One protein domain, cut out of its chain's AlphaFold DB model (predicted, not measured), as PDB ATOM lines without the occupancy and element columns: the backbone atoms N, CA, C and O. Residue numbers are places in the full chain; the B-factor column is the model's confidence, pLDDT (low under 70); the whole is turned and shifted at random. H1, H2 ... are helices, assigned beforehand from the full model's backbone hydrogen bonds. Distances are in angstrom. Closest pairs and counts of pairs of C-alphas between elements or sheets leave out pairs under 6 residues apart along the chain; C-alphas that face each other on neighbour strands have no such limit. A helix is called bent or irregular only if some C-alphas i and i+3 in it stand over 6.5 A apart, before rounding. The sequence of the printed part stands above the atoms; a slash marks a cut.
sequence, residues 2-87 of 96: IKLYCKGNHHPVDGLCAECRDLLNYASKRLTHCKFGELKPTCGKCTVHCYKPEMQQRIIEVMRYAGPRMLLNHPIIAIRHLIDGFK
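What this domain is: This is residues 2 to 87 of the 96 residues of the protein "Nitrous oxide regulator" of Peptococcaceae bacterium BRH_c23 (UniProt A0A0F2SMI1). A short helical hairpin of H1 and H2 is crossed nearly at right angles by the long helix H3, and the small helix H4 follows at the far end of H3, where residues 72 to 77 and 82 to 87 stick out. A long loop without a named element, residues 33 to 52, swings out from the end of H2 and returns to the beginning of H3. The printed part has 86 residues with four named helices, in the order H1, H2, H3, H4, and no named strand; its class is all helix. The whole is loose, with a radius of gyration of the C-alphas of 15.0 A, and the C-alphas span 39 by 36 by 20 A, only just flat.

Where its parts are: H1 is residues 2 to 10, beginning at C-alpha 2 at (-12.986, -57.030, 122.222), and is 11.0 A from first to last C-alpha. H2, residues 18 to 32, measures 21.0 A. H3, residues 53 to 71, is the longest helix at 27.0 A; it begins at C-alpha 53 at (-6.101, -41.166, 118.876) and has a kink of 27 degrees near residue 65. It is irregular, but only just: C-alphas 65 and 68 are 6.8 A apart. H4, residues 75 to 85, measures 15.1 A and ends at C-alpha 85 at (7.719, -60.582, 136.578).

How they stand to each other: H1 and H2 form a helical hairpin: they touch at a shallow tilt of 20 degrees, opposite ways, and their closest C-alphas, of Cys 6 and Cys 20, are 6.4 A apart. H2 touches H1 with residues 20 to 24 alone. H3 touches H1 with residues 62 to 66 alone, about perpendicular at 86 degrees; the closest C-alphas, of Tyr 5 and Val 62, are 5.7 A apart. H2 and H3 only just touch, with 3 pairs of C-alphas within 8 A, the closest being those of Leu 23 and Met 55 at 7.1 A. Their lines are about perpendicular, at 84 degrees. H4 is close to H3 but not clearly touching it, with the closest C-alphas, of Leu 71 and Ala 78, 5.6 A apart. H4 is apart from H1 and H2. Every O i to N i+4 pair is within hydrogen-bond range in H1, H2 and H4, and 13 of 15 are in H3.

The domain as a whole: The C-alphas farthest apart, of Val 13 and Lys 87, are 43.8 A from each other. The printed part has no cut. The link from H2 to H3 is long, that from H1 to H2 is short and that from H3 to H4 is tight. The mean pLDDT of the printed part is 84.8; residues 71 to 87 are under 70, and H4 has a mean of 60.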
ATOM      1  N   ILE A   2     -11.831 -57.870 122.618       92.94
ATOM      2  CA  ILE A   2     -12.986 -57.030 122.222       92.94
ATOM      3  C   ILE A   2     -14.339 -57.718 122.482       92.94
ATOM      4  O   ILE A   2     -15.234 -57.103 123.047       92.94
ATOM      5  N   LYS A   3     -14.476 -59.016 122.173       91.44
ATOM      6  CA  LYS A   3     -15.703 -59.788 122.462       91.44
ATOM      7  C   LYS A   3     -16.054 -59.848 123.951       91.44
ATOM      8  O   LYS A   3     -17.224 -59.752 124.297       91.44
ATOM      9  N   LEU A   4     -15.051 -59.975 124.818       89.62
ATOM     10  CA  LEU A   4     -15.245 -60.003 126.269       89.62
ATOM     11  C   LEU A   4     -15.704 -58.635 126.789       89.62
ATOM     12  O   LEU A   4     -16.652 -58.564 127.562       89.62
ATOM     13  N   TYR A   5     -15.070 -57.561 126.313       93.31
ATOM     14  CA  TYR A   5     -15.481 -56.191 126.620       93.31
ATOM     15  C   TYR A   5     -16.909 -55.902 126.146       93.31
ATOM     16  O   TYR A   5     -17.721 -55.415 126.924       93.31
ATOM     17  N   CYS A   6     -17.228 -56.259 124.901       94.06
ATOM     18  CA  CYS A   6     -18.548 -56.045 124.314       94.06
ATOM     19  C   CYS A   6     -19.638 -56.756 125.125       94.06
ATOM     20  O   CYS A   6     -20.618 -56.128 125.511       94.06
ATOM     21  N   LYS A   7     -19.427 -58.033 125.472       91.81
ATOM     22  CA  LYS A   7     -20.364 -58.797 126.306       91.81
ATOM     23  C   LYS A   7     -20.622 -58.155 127.666       91.81
ATOM     24  O   LYS A   7     -21.768 -58.101 128.087       91.81
ATOM     25  N   GLY A   8     -19.572 -57.682 128.331       90.12
ATOM     26  CA  GLY A   8     -19.677 -57.165 129.692       90.12
ATOM     27  C   GLY A   8     -20.081 -55.696 129.823       90.12
ATOM     28  O   GLY A   8     -20.455 -55.294 130.916       90.12
ATOM     29  N   ASN A   9     -19.984 -54.894 128.756       92.81
ATOM     30  CA  ASN A   9     -20.335 -53.467 128.799       92.81
ATOM     31  C   ASN A   9     -21.551 -53.132 127.928       92.81
ATOM     32  O   ASN A   9     -22.333 -52.263 128.290       92.81
ATOM     33  N   HIS A  10     -21.724 -53.804 126.784       91.31
ATOM     34  CA  HIS A  10     -22.752 -53.458 125.793       91.31
ATOM     35  C   HIS A  10     -23.881 -54.490 125.687       91.31
ATOM     36  O   HIS A  10     -24.842 -54.243 124.968       91.31
ATOM     37  N   HIS A  11     -23.772 -55.639 126.367       88.88
ATOM     38  CA  HIS A  11     -24.798 -56.691 126.402       88.88
ATOM     39  C   HIS A  11     -25.408 -57.028 125.017       88.88
ATOM     40  O   HIS A  11     -26.627 -56.993 124.850       88.88
ATOM     41  N   PRO A  12     -24.582 -57.329 123.993       90.00
ATOM     42  CA  PRO A  12     -25.071 -57.657 122.661       90.00
ATOM     43  C   PRO A  12     -25.923 -58.931 122.694       90.00
ATOM     44  O   PRO A  12     -25.559 -59.905 123.355       90.00
ATOM     45  N   VAL A  13     -27.013 -58.935 121.925       82.12
ATOM     46  CA  VAL A  13     -27.915 -60.092 121.790       82.12
ATOM     47  C   VAL A  13     -27.215 -61.259 121.085       82.12
ATOM     48  O   VAL A  13     -27.315 -62.396 121.534       82.12
ATOM     49  N   ASP A  14     -26.444 -60.974 120.029       84.50
ATOM     50  CA  ASP A  14     -25.594 -61.959 119.358       84.50
ATOM     51  C   ASP A  14     -24.285 -61.330 118.842       84.50
ATOM     52  O   ASP A  14     -24.242 -60.198 118.353       84.50
ATOM     53  N   GLY A  15     -23.185 -62.072 118.963       89.69
ATOM     54  CA  GLY A  15     -21.872 -61.677 118.462       89.69
ATOM     55  C   GLY A  15     -21.282 -60.408 119.100       89.69
ATOM     56  O   GLY A  15     -21.110 -60.317 120.316       89.69
ATOM     57  N   LEU A  16     -20.844 -59.481 118.242       93.88
ATOM     58  CA  LEU A  16     -20.333 -58.154 118.601       93.88
ATOM     59  C   LEU A  16     -21.371 -57.101 118.203       93.88
ATOM     60  O   LEU A  16     -21.920 -57.182 117.104       93.88
ATOM     61  N   CYS A  17     -21.564 -56.075 119.035       95.12
ATOM     62  CA  CYS A  17     -22.291 -54.881 118.603       95.12
ATOM     63  C   CYS A  17     -21.535 -54.160 117.468       95.12
ATOM     64  O   CYS A  17     -20.335 -54.387 117.270       95.12
ATOM     65  N   ALA A  18     -22.232 -53.286 116.735       93.88
ATOM     66  CA  ALA A  18     -21.671 -52.553 115.595       93.88
ATOM     67  C   ALA A  18     -20.365 -51.828 115.961       93.88
ATOM     68  O   ALA A  18     -19.330 -52.045 115.339       93.88
ATOM     69  N   GLU A  19     -20.371 -51.099 117.073       93.31
ATOM     70  CA  GLU A  19     -19.213 -50.350 117.552       93.31
ATOM     71  C   GLU A  19     -17.972 -51.208 117.826       93.31
ATOM     72  O   GLU A  19     -16.849 -50.823 117.487       93.31
ATOM     73  N   CYS A  20     -18.152 -52.362 118.472       95.62
ATOM     74  CA  CYS A  20     -17.050 -53.271 118.772       95.62
ATOM     75  C   CYS A  20     -16.577 -54.017 117.521       95.62
ATOM     76  O   CYS A  20     -15.394 -54.352 117.422       95.62
ATOM     77  N   ARG A  21     -17.475 -54.265 116.561       96.00
ATOM     78  CA  ARG A  21     -17.130 -54.827 115.252       96.00
ATOM     79  C   ARG A  21     -16.277 -53.848 114.448       96.00
ATOM     80  O   ARG A  21     -15.255 -54.261 113.908       96.00
ATOM     81  N   ASP A  22     -16.613 -52.563 114.456       96.25
ATOM     82  CA  ASP A  22     -15.821 -51.526 113.787       96.25
ATOM     83  C   ASP A  22     -14.430 -51.384 114.400       96.25
ATOM     84  O   ASP A  22     -13.432 -51.307 113.680       96.25
ATOM     85  N   LEU A  23     -14.336 -51.426 115.732       96.31
ATOM     86  CA  LEU A  23     -13.048 -51.421 116.424       96.31
ATOM     87  C   LEU A  23     -12.198 -52.645 116.057       96.31
ATOM     88  O   LEU A  23     -10.998 -52.504 115.815       96.31
ATOM     89  N   LEU A  24     -12.809 -53.832 115.986       96.25
ATOM     90  CA  LEU A  24     -12.128 -55.059 115.568       96.25
ATOM     91  C   LEU A  24     -11.627 -54.949 114.126       96.25
ATOM     92  O   LEU A  24     -10.452 -55.195 113.872       96.25
ATOM     93  N   ASN A  25     -12.487 -54.532 113.199       96.69
ATOM     94  CA  ASN A  25     -12.135 -54.374 111.788       96.69
ATOM     95  C   ASN A  25     -11.004 -53.359 111.602       96.69
ATOM     96  O   ASN A  25     -10.048 -53.610 110.865       96.69
ATOM     97  N   TYR A  26     -11.070 -52.233 112.316       95.62
ATOM     98  CA  TYR A  26     -10.014 -51.230 112.318       95.62
ATOM     99  C   TYR A  26      -8.686 -51.803 112.822       95.62
ATOM    100  O   TYR A  26      -7.654 -51.637 112.168       95.62
ATOM    101  N   ALA A  27      -8.706 -52.494 113.963       94.12
ATOM    102  CA  ALA A  27      -7.515 -53.095 114.549       94.12
ATOM    103  C   ALA A  27      -6.886 -54.136 113.613       94.12
ATOM    104  O   ALA A  27      -5.677 -54.083 113.378       94.12
ATOM    105  N   SER A  28      -7.702 -55.016 113.025       94.38
ATOM    106  CA  SER A  28      -7.269 -56.020 112.048       94.38
ATOM    107  C   SER A  28      -6.628 -55.371 110.828       94.38
ATOM    108  O   SER A  28      -5.505 -55.716 110.477       94.38
ATOM    109  N   LYS A  29      -7.256 -54.343 110.245       95.19
ATOM    110  CA  LYS A  29      -6.687 -53.608 109.106       95.19
ATOM    111  C   LYS A  29      -5.319 -53.002 109.437       95.19
ATOM    112  O   LYS A  29      -4.404 -53.049 108.620       95.19
ATOM    113  N   ARG A  30      -5.142 -52.445 110.642       94.00
ATOM    114  CA  ARG A  30      -3.840 -51.908 111.086       94.00
ATOM    115  C   ARG A  30      -2.786 -52.991 111.295       94.00
ATOM    116  O   ARG A  30      -1.610 -52.706 111.092       94.00
ATOM    117  N   LEU A  31      -3.187 -54.192 111.702       91.88
ATOM    118  CA  LEU A  31      -2.283 -55.335 111.828       91.88
ATOM    119  C   LEU A  31      -1.835 -55.840 110.456       91.88
ATOM    120  O   LEU A  31      -0.635 -55.976 110.246       91.88
ATOM    121  N   THR A  32      -2.760 -56.006 109.510       93.38
ATOM    122  CA  THR A  32      -2.454 -56.443 108.136       93.38
ATOM    123  C   THR A  32      -1.473 -55.509 107.427       93.38
ATOM    124  O   THR A  32      -0.624 -55.964 106.672       93.38
ATOM    125  N   HIS A  33      -1.549 -54.202 107.690       92.19
ATOM    126  CA  HIS A  33      -0.634 -53.207 107.121       92.19
ATOM    127  C   HIS A  33       0.502 -52.810 108.074       92.19
ATOM    128  O   HIS A  33       1.084 -51.729 107.942       92.19
ATOM    129  N   CYS A  34       0.803 -53.626 109.086       92.31
ATOM    130  CA  CYS A  34       1.869 -53.299 110.016       92.31
ATOM    131  C   CYS A  34       3.231 -53.429 109.334       92.31
ATOM    132  O   CYS A  34       3.622 -54.515 108.921       92.31
ATOM    133  N   LYS A  35       4.002 -52.336 109.307       90.56
ATOM    134  CA  LYS A  35       5.354 -52.326 108.725       90.56
ATOM    135  C   LYS A  35       6.339 -53.297 109.391       90.56
ATOM    136  O   LYS A  35       7.359 -53.618 108.804       90.56
ATOM    137  N   PHE A  36       6.061 -53.691 110.634       90.88
ATOM    138  CA  PHE A  36       6.912 -54.599 111.399       90.88
ATOM    139  C   PHE A  36       6.518 -56.073 111.226       90.88
ATOM    140  O   PHE A  36       7.292 -56.936 111.623       90.88
ATOM    141  N   GLY A  37       5.343 -56.361 110.647       89.25
ATOM    142  CA  GLY A  37       4.852 -57.727 110.444       89.25
ATOM    143  C   GLY A  37       4.886 -58.565 111.724       89.25
ATOM    144  O   GLY A  37       4.380 -58.137 112.761       89.25
ATOM    145  N   GLU A  38       5.523 -59.732 111.640       87.81
ATOM    146  CA  GLU A  38       5.691 -60.671 112.757       87.81
ATOM    147  C   GLU A  38       6.701 -60.188 113.812       87.81
ATOM    148  O   GLU A  38       6.545 -60.468 114.995       87.81
ATOM    149  N   LEU A  39       7.684 -59.361 113.432       87.38
ATOM    150  CA  LEU A  39       8.696 -58.797 114.346       87.38
ATOM    151  C   LEU A  39       8.163 -57.614 115.172       87.38
ATOM    152  O   LEU A  39       8.914 -56.806 115.728       87.38
ATOM    153  N   LYS A  40       6.845 -57.444 115.208       86.25
ATOM    154  CA  LYS A  40       6.198 -56.290 115.810       86.25
ATOM    155  C   LYS A  40       6.249 -56.370 117.344       86.25
ATOM    156  O   LYS A  40       5.779 -57.348 117.924       86.25
ATOM    157  N   PRO A  41       6.679 -55.297 118.038       86.94
ATOM    158  CA  PRO A  41       6.535 -55.220 119.487       86.94
ATOM    159  C   PRO A  41       5.058 -55.081 119.888       86.94
ATOM    160  O   PRO A  41       4.172 -54.793 119.076       86.94
ATOM    161  N   THR A  42       4.763 -55.196 121.181       85.38
ATOM    162  CA  THR A  42       3.415 -54.892 121.676       85.38
ATOM    163  C   THR A  42       3.012 -53.463 121.298       85.38
ATOM    164  O   THR A  42       3.831 -52.545 121.336       85.38
ATOM    165  N   CYS A  43       1.741 -53.243 120.930       85.50
ATOM    166  CA  CYS A  43       1.279 -51.935 120.438       85.50
ATOM    167  C   CYS A  43       1.614 -50.776 121.394       85.50
ATOM    168  O   CYS A  43       1.919 -49.686 120.929       85.50
ATOM    169  N   GLY A  44       1.590 -51.015 122.712       83.31
ATOM    170  CA  GLY A  44       1.931 -50.009 123.725       83.31
ATOM    171  C   GLY A  44       3.420 -49.645 123.802       83.31
ATOM    172  O   GLY A  44       3.751 -48.606 124.356       83.31
ATOM    173  N   LYS A  45       4.309 -50.472 123.240       86.12
ATOM    174  CA  LYS A  45       5.758 -50.222 123.126       86.12
ATOM    175  C   LYS A  45       6.185 -49.939 121.681       86.12
ATOM    176  O   LYS A  45       7.373 -49.916 121.373       86.12
ATOM    177  N   CYS A  46       5.224 -49.800 120.770       88.62
ATOM    178  CA  CYS A  46       5.517 -49.620 119.361       88.62
ATOM    179  C   CYS A  46       6.085 -48.221 119.113       88.62
ATOM    180  O   CYS A  46       5.553 -47.233 119.607       88.62
ATOM    181  N   THR A  47       7.143 -48.136 118.310       88.81
ATOM    182  CA  THR A  47       7.809 -46.865 117.987       88.81
ATOM    183  C   THR A  47       7.063 -46.040 116.938       88.81
ATOM    184  O   THR A  47       7.453 -44.911 116.662       88.81
ATOM    185  N   VAL A  48       5.991 -46.581 116.342       89.62
ATOM    186  CA  VAL A  48       5.152 -45.855 115.379       89.62
ATOM    187  C   VAL A  48       3.729 -45.683 115.869       89.62
ATOM    188  O   VAL A  48       3.098 -46.613 116.373       89.62
ATOM    189  N   HIS A  49       3.191 -44.496 115.619       88.50
ATOM    190  CA  HIS A  49       1.804 -44.176 115.897       88.50
ATOM    191  C   HIS A  49       0.931 -44.499 114.676       88.50
ATOM    192  O   HIS A  49       0.793 -43.697 113.758       88.50
ATOM    193  N   CYS A  50       0.379 -45.714 114.631       90.62
ATOM    194  CA  CYS A  50      -0.474 -46.168 113.523       90.62
ATOM    195  C   CYS A  50      -1.980 -46.140 113.841       90.62
ATOM    196  O   CYS A  50      -2.811 -46.316 112.946       90.62
ATOM    197  N   TYR A  51      -2.351 -45.939 115.108       92.38
ATOM    198  CA  TYR A  51      -3.744 -45.817 115.534       92.38
ATOM    199  C   TYR A  51      -4.183 -44.355 115.487       92.38
ATOM    200  O   TYR A  51      -3.403 -43.472 115.804       92.38
ATOM    201  N   LYS A  52      -5.443 -44.099 115.118       94.00
ATOM    202  CA  LYS A  52      -6.052 -42.791 115.361       94.00
ATOM    203  C   LYS A  52      -6.209 -42.610 116.877       94.00
ATOM    204  O   LYS A  52      -6.571 -43.603 117.517       94.00
ATOM    205  N   PRO A  53      -6.017 -41.401 117.433       93.62
ATOM    206  CA  PRO A  53      -6.101 -41.166 118.876       93.62
ATOM    207  C   PRO A  53      -7.386 -41.718 119.511       93.62
ATOM    208  O   PRO A  53      -7.325 -42.461 120.484       93.62
ATOM    209  N   GLU A  54      -8.542 -41.475 118.893       94.12
ATOM    210  CA  GLU A  54      -9.843 -41.980 119.358       94.12
ATOM    211  C   GLU A  54      -9.901 -43.516 119.399       94.12
ATOM    212  O   GLU A  54     -10.277 -44.119 120.401       94.12
ATOM    213  N   MET A  55      -9.460 -44.179 118.326       94.12
ATOM    214  CA  MET A  55      -9.433 -45.646 118.256       94.12
ATOM    215  C   MET A  55      -8.407 -46.243 119.223       94.12
ATOM    216  O   MET A  55      -8.589 -47.362 119.705       94.12
ATOM    217  N   GLN A  56      -7.330 -45.508 119.511       93.69
ATOM    218  CA  GLN A  56      -6.337 -45.892 120.504       93.69
ATOM    219  C   GLN A  56      -6.940 -45.888 121.913       93.69
ATOM    220  O   GLN A  56      -6.750 -46.855 122.646       93.69
ATOM    221  N   GLN A  57      -7.701 -44.857 122.278       94.56
ATOM    222  CA  GLN A  57      -8.371 -44.810 123.582       94.56
ATOM    223  C   GLN A  57      -9.358 -45.970 123.737       94.56
ATOM    224  O   GLN A  57      -9.266 -46.739 124.693       94.56
ATOM    225  N   ARG A  58     -10.193 -46.207 122.719       95.06
ATOM    226  CA  ARG A  58     -11.155 -47.321 122.718       95.06
ATOM    227  C   ARG A  58     -10.480 -48.683 122.882       95.06
ATOM    228  O   ARG A  58     -10.949 -49.522 123.649       95.06
ATOM    229  N   ILE A  59      -9.363 -48.935 122.187       94.50
ATOM    230  CA  ILE A  59      -8.658 -50.215 122.354       94.50
ATOM    231  C   ILE A  59      -7.970 -50.308 123.721       94.50
ATOM    232  O   ILE A  59      -7.949 -51.390 124.299       94.50
ATOM    233  N   ILE A  60      -7.455 -49.206 124.277       92.81
ATOM    234  CA  ILE A  60      -6.886 -49.182 125.634       92.81
ATOM    235  C   ILE A  60      -7.954 -49.548 126.667       92.81
ATOM    236  O   ILE A  60      -7.686 -50.376 127.536       92.81
ATOM    237  N   GLU A  61      -9.165 -49.009 126.562       94.31
ATOM    238  CA  GLU A  61     -10.287 -49.354 127.445       94.31
ATOM    239  C   GLU A  61     -10.636 -50.840 127.371       94.31
ATOM    240  O   GLU A  61     -10.707 -51.521 128.400       94.31
ATOM    241  N   VAL A  62     -10.752 -51.378 126.152       94.62
ATOM    242  CA  VAL A  62     -10.953 -52.817 125.932       94.62
ATOM    243  C   VAL A  62      -9.850 -53.627 126.605       94.62
ATOM    244  O   VAL A  62     -10.140 -54.626 127.265       94.62
ATOM    245  N   MET A  63      -8.587 -53.227 126.444       90.31
ATOM    246  CA  MET A  63      -7.435 -53.929 127.014       90.31
ATOM    247  C   MET A  63      -7.431 -53.857 128.545       90.31
ATOM    248  O   MET A  63      -7.215 -54.882 129.189       90.31
ATOM    249  N   ARG A  64      -7.737 -52.696 129.141       91.19
ATOM    250  CA  ARG A  64      -7.841 -52.512 130.603       91.19
ATOM    251  C   ARG A  64      -8.959 -53.354 131.205       91.19
ATOM    252  O   ARG A  64      -8.782 -53.928 132.275       91.19
ATOM    253  N   TYR A  65     -10.090 -53.462 130.517       91.38
ATOM    254  CA  TYR A  65     -11.205 -54.289 130.967       91.38
ATOM    255  C   TYR A  65     -10.924 -55.787 130.795       91.38
ATOM    256  O   TYR A  65     -11.174 -56.580 131.708       91.38
ATOM    257  N   ALA A  66     -10.438 -56.187 129.618       88.31
ATOM    258  CA  ALA A  66     -10.283 -57.589 129.250       88.31
ATOM    259  C   ALA A  66      -9.010 -58.222 129.824       88.31
ATOM    260  O   ALA A  66      -9.026 -59.417 130.089       88.31
ATOM    261  N   GLY A  67      -7.936 -57.457 130.029       83.69
ATOM    262  CA  GLY A  67      -6.637 -57.955 130.495       83.69
ATOM    263  C   GLY A  67      -6.725 -58.731 131.814       83.69
ATOM    264  O   GLY A  67      -6.455 -59.931 131.811       83.69
ATOM    265  N   PRO A  68      -7.187 -58.113 132.920       85.00
ATOM    266  CA  PRO A  68      -7.341 -58.807 134.199       85.00
ATOM    267  C   PRO A  68      -8.303 -59.997 134.109       85.00
ATOM    268  O   PRO A  68      -8.043 -61.061 134.660       85.00
ATOM    269  N   ARG A  69      -9.397 -59.850 133.352       83.69
ATOM    270  CA  ARG A  69     -10.419 -60.895 133.195       83.69
ATOM    271  C   ARG A  69      -9.945 -62.086 132.361       83.69
ATOM    272  O   ARG A  69     -10.439 -63.188 132.555       83.69
ATOM    273  N   MET A  70      -8.983 -61.894 131.460       73.56
ATOM    274  CA  MET A  70      -8.345 -62.998 130.740       73.56
ATOM    275  C   MET A  70      -7.400 -63.801 131.635       73.56
ATOM    276  O   MET A  70      -7.326 -65.016 131.476       73.56
ATOM    277  N   LEU A  71      -6.730 -63.154 132.596       66.56
ATOM    278  CA  LEU A  71      -5.871 -63.839 133.569       66.56
ATOM    279  C   LEU A  71      -6.673 -64.739 134.522       66.56
ATOM    280  O   LEU A  71      -6.191 -65.803 134.897       66.56
ATOM    281  N   LEU A  72      -7.917 -64.369 134.844       64.31
ATOM    282  CA  LEU A  72      -8.804 -65.177 135.692       64.31
ATOM    283  C   LEU A  72      -9.194 -66.529 135.069       64.31
ATOM    284  O   LEU A  72      -9.474 -67.471 135.801       64.31
ATOM    285  N   ASN A  73      -9.168 -66.658 133.738       59.38
ATOM    286  CA  ASN A  73      -9.470 -67.924 133.056       59.38
ATOM    287  C   ASN A  73      -8.274 -68.892 133.018       59.38
ATOM    288  O   ASN A  73      -8.459 -70.085 132.791       59.38
ATOM    289  N   HIS A  74      -7.052 -68.398 133.251       59.16
ATOM    290  CA  HIS A  74      -5.831 -69.206 133.304       59.16
ATOM    291  C   HIS A  74      -5.018 -68.881 134.568       59.16
ATOM    292  O   HIS A  74      -3.897 -68.365 134.471       59.16
ATOM    293  N   PRO A  75      -5.549 -69.194 135.764       60.00
ATOM    294  CA  PRO A  75      -4.946 -68.791 137.037       60.00
ATOM    295  C   PRO A  75      -3.501 -69.290 137.200       60.00
ATOM    296  O   PRO A  75      -2.649 -68.572 137.713       60.00
ATOM    297  N   ILE A  76      -3.186 -70.479 136.676       63.75
ATOM    298  CA  ILE A  76      -1.846 -71.084 136.755       63.75
ATOM    299  C   ILE A  76      -0.815 -70.298 135.917       63.75
ATOM    300  O   ILE A  76       0.310 -70.076 136.361       63.75
ATOM    301  N   ILE A  77      -1.200 -69.827 134.725       60.50
ATOM    302  CA  ILE A  77      -0.323 -69.049 133.830       60.50
ATOM    303  C   ILE A  77      -0.114 -67.635 134.389       60.50
ATOM    304  O   ILE A  77       0.994 -67.104 134.330       60.50
ATOM    305  N   ALA A  78      -1.154 -67.046 134.984       57.69
ATOM    306  CA  ALA A  78      -1.075 -65.743 135.641       57.69
ATOM    307  C   ALA A  78      -0.118 -65.758 136.845       57.69
ATOM    308  O   ALA A  78       0.716 -64.865 136.968       57.69
ATOM    309  N   ILE A  79      -0.183 -66.792 137.691       66.00
ATOM    310  CA  ILE A  79       0.738 -66.963 138.826       66.00
ATOM    311  C   ILE A  79       2.179 -67.141 138.334       66.00
ATOM    312  O   ILE A  79       3.081 -66.479 138.847       66.00
ATOM    313  N   ARG A  80       2.402 -67.959 137.297       62.56
ATOM    314  CA  ARG A  80       3.734 -68.136 136.696       62.56
ATOM    315  C   ARG A  80       4.296 -66.821 136.143       62.56
ATOM    316  O   ARG A  80       5.432 -66.483 136.446       62.56
ATOM    317  N   HIS A  81       3.488 -66.033 135.431       62.06
ATOM    318  CA  HIS A  81       3.905 -64.722 134.922       62.06
ATOM    319  C   HIS A  81       4.165 -63.681 136.014       62.06
ATOM    320  O   HIS A  81       5.031 -62.829 135.832       62.06
ATOM    321  N   LEU A  82       3.440 -63.721 137.134       59.47
ATOM    322  CA  LEU A  82       3.704 -62.834 138.269       59.47
ATOM    323  C   LEU A  82       5.034 -63.180 138.946       59.47
ATOM    324  O   LEU A  82       5.799 -62.274 139.263       59.47
ATOM    325  N   ILE A  83       5.346 -64.471 139.101       63.16
ATOM    326  CA  ILE A  83       6.642 -64.936 139.624       63.16
ATOM    327  C   ILE A  83       7.777 -64.571 138.656       63.16
ATOM    328  O   ILE A  83       8.812 -64.061 139.087       63.16
ATOM    329  N   ASP A  84       7.566 -64.749 137.350       54.84
ATOM    330  CA  ASP A  84       8.540 -64.363 136.324       54.84
ATOM    331  C   ASP A  84       8.707 -62.834 136.241       54.84
ATOM    332  O   ASP A  84       9.810 -62.349 136.025       54.84
ATOM    333  N   GLY A  85       7.660 -62.047 136.511       52.00
ATOM    334  CA  GLY A  85       7.719 -60.582 136.578       52.00
ATOM    335  C   GLY A  85       8.595 -60.031 137.712       52.00
ATOM    336  O   GLY A  85       9.112 -58.919 137.591       52.00
ATOM    337  N   PHE A  86       8.825 -60.808 138.777       56.25
ATOM    338  CA  PHE A  86       9.798 -60.485 139.830       56.25
ATOM    339  C   PHE A  86      11.252 -60.801 139.426       56.25
ATOM    340  O   PHE A  86      12.187 -60.286 140.044       56.25
ATOM    341  N   LYS A  87      11.477 -61.578 138.356       45.47
ATOM    342  CA  LYS A  87      12.793 -61.784 137.732       45.47
ATOM    343  C   LYS A  87      12.899 -60.960 136.444       45.47
ATOM    344  O   LYS A  87      12.482 -61.378 135.378       45.47
TER     345      LYS A  87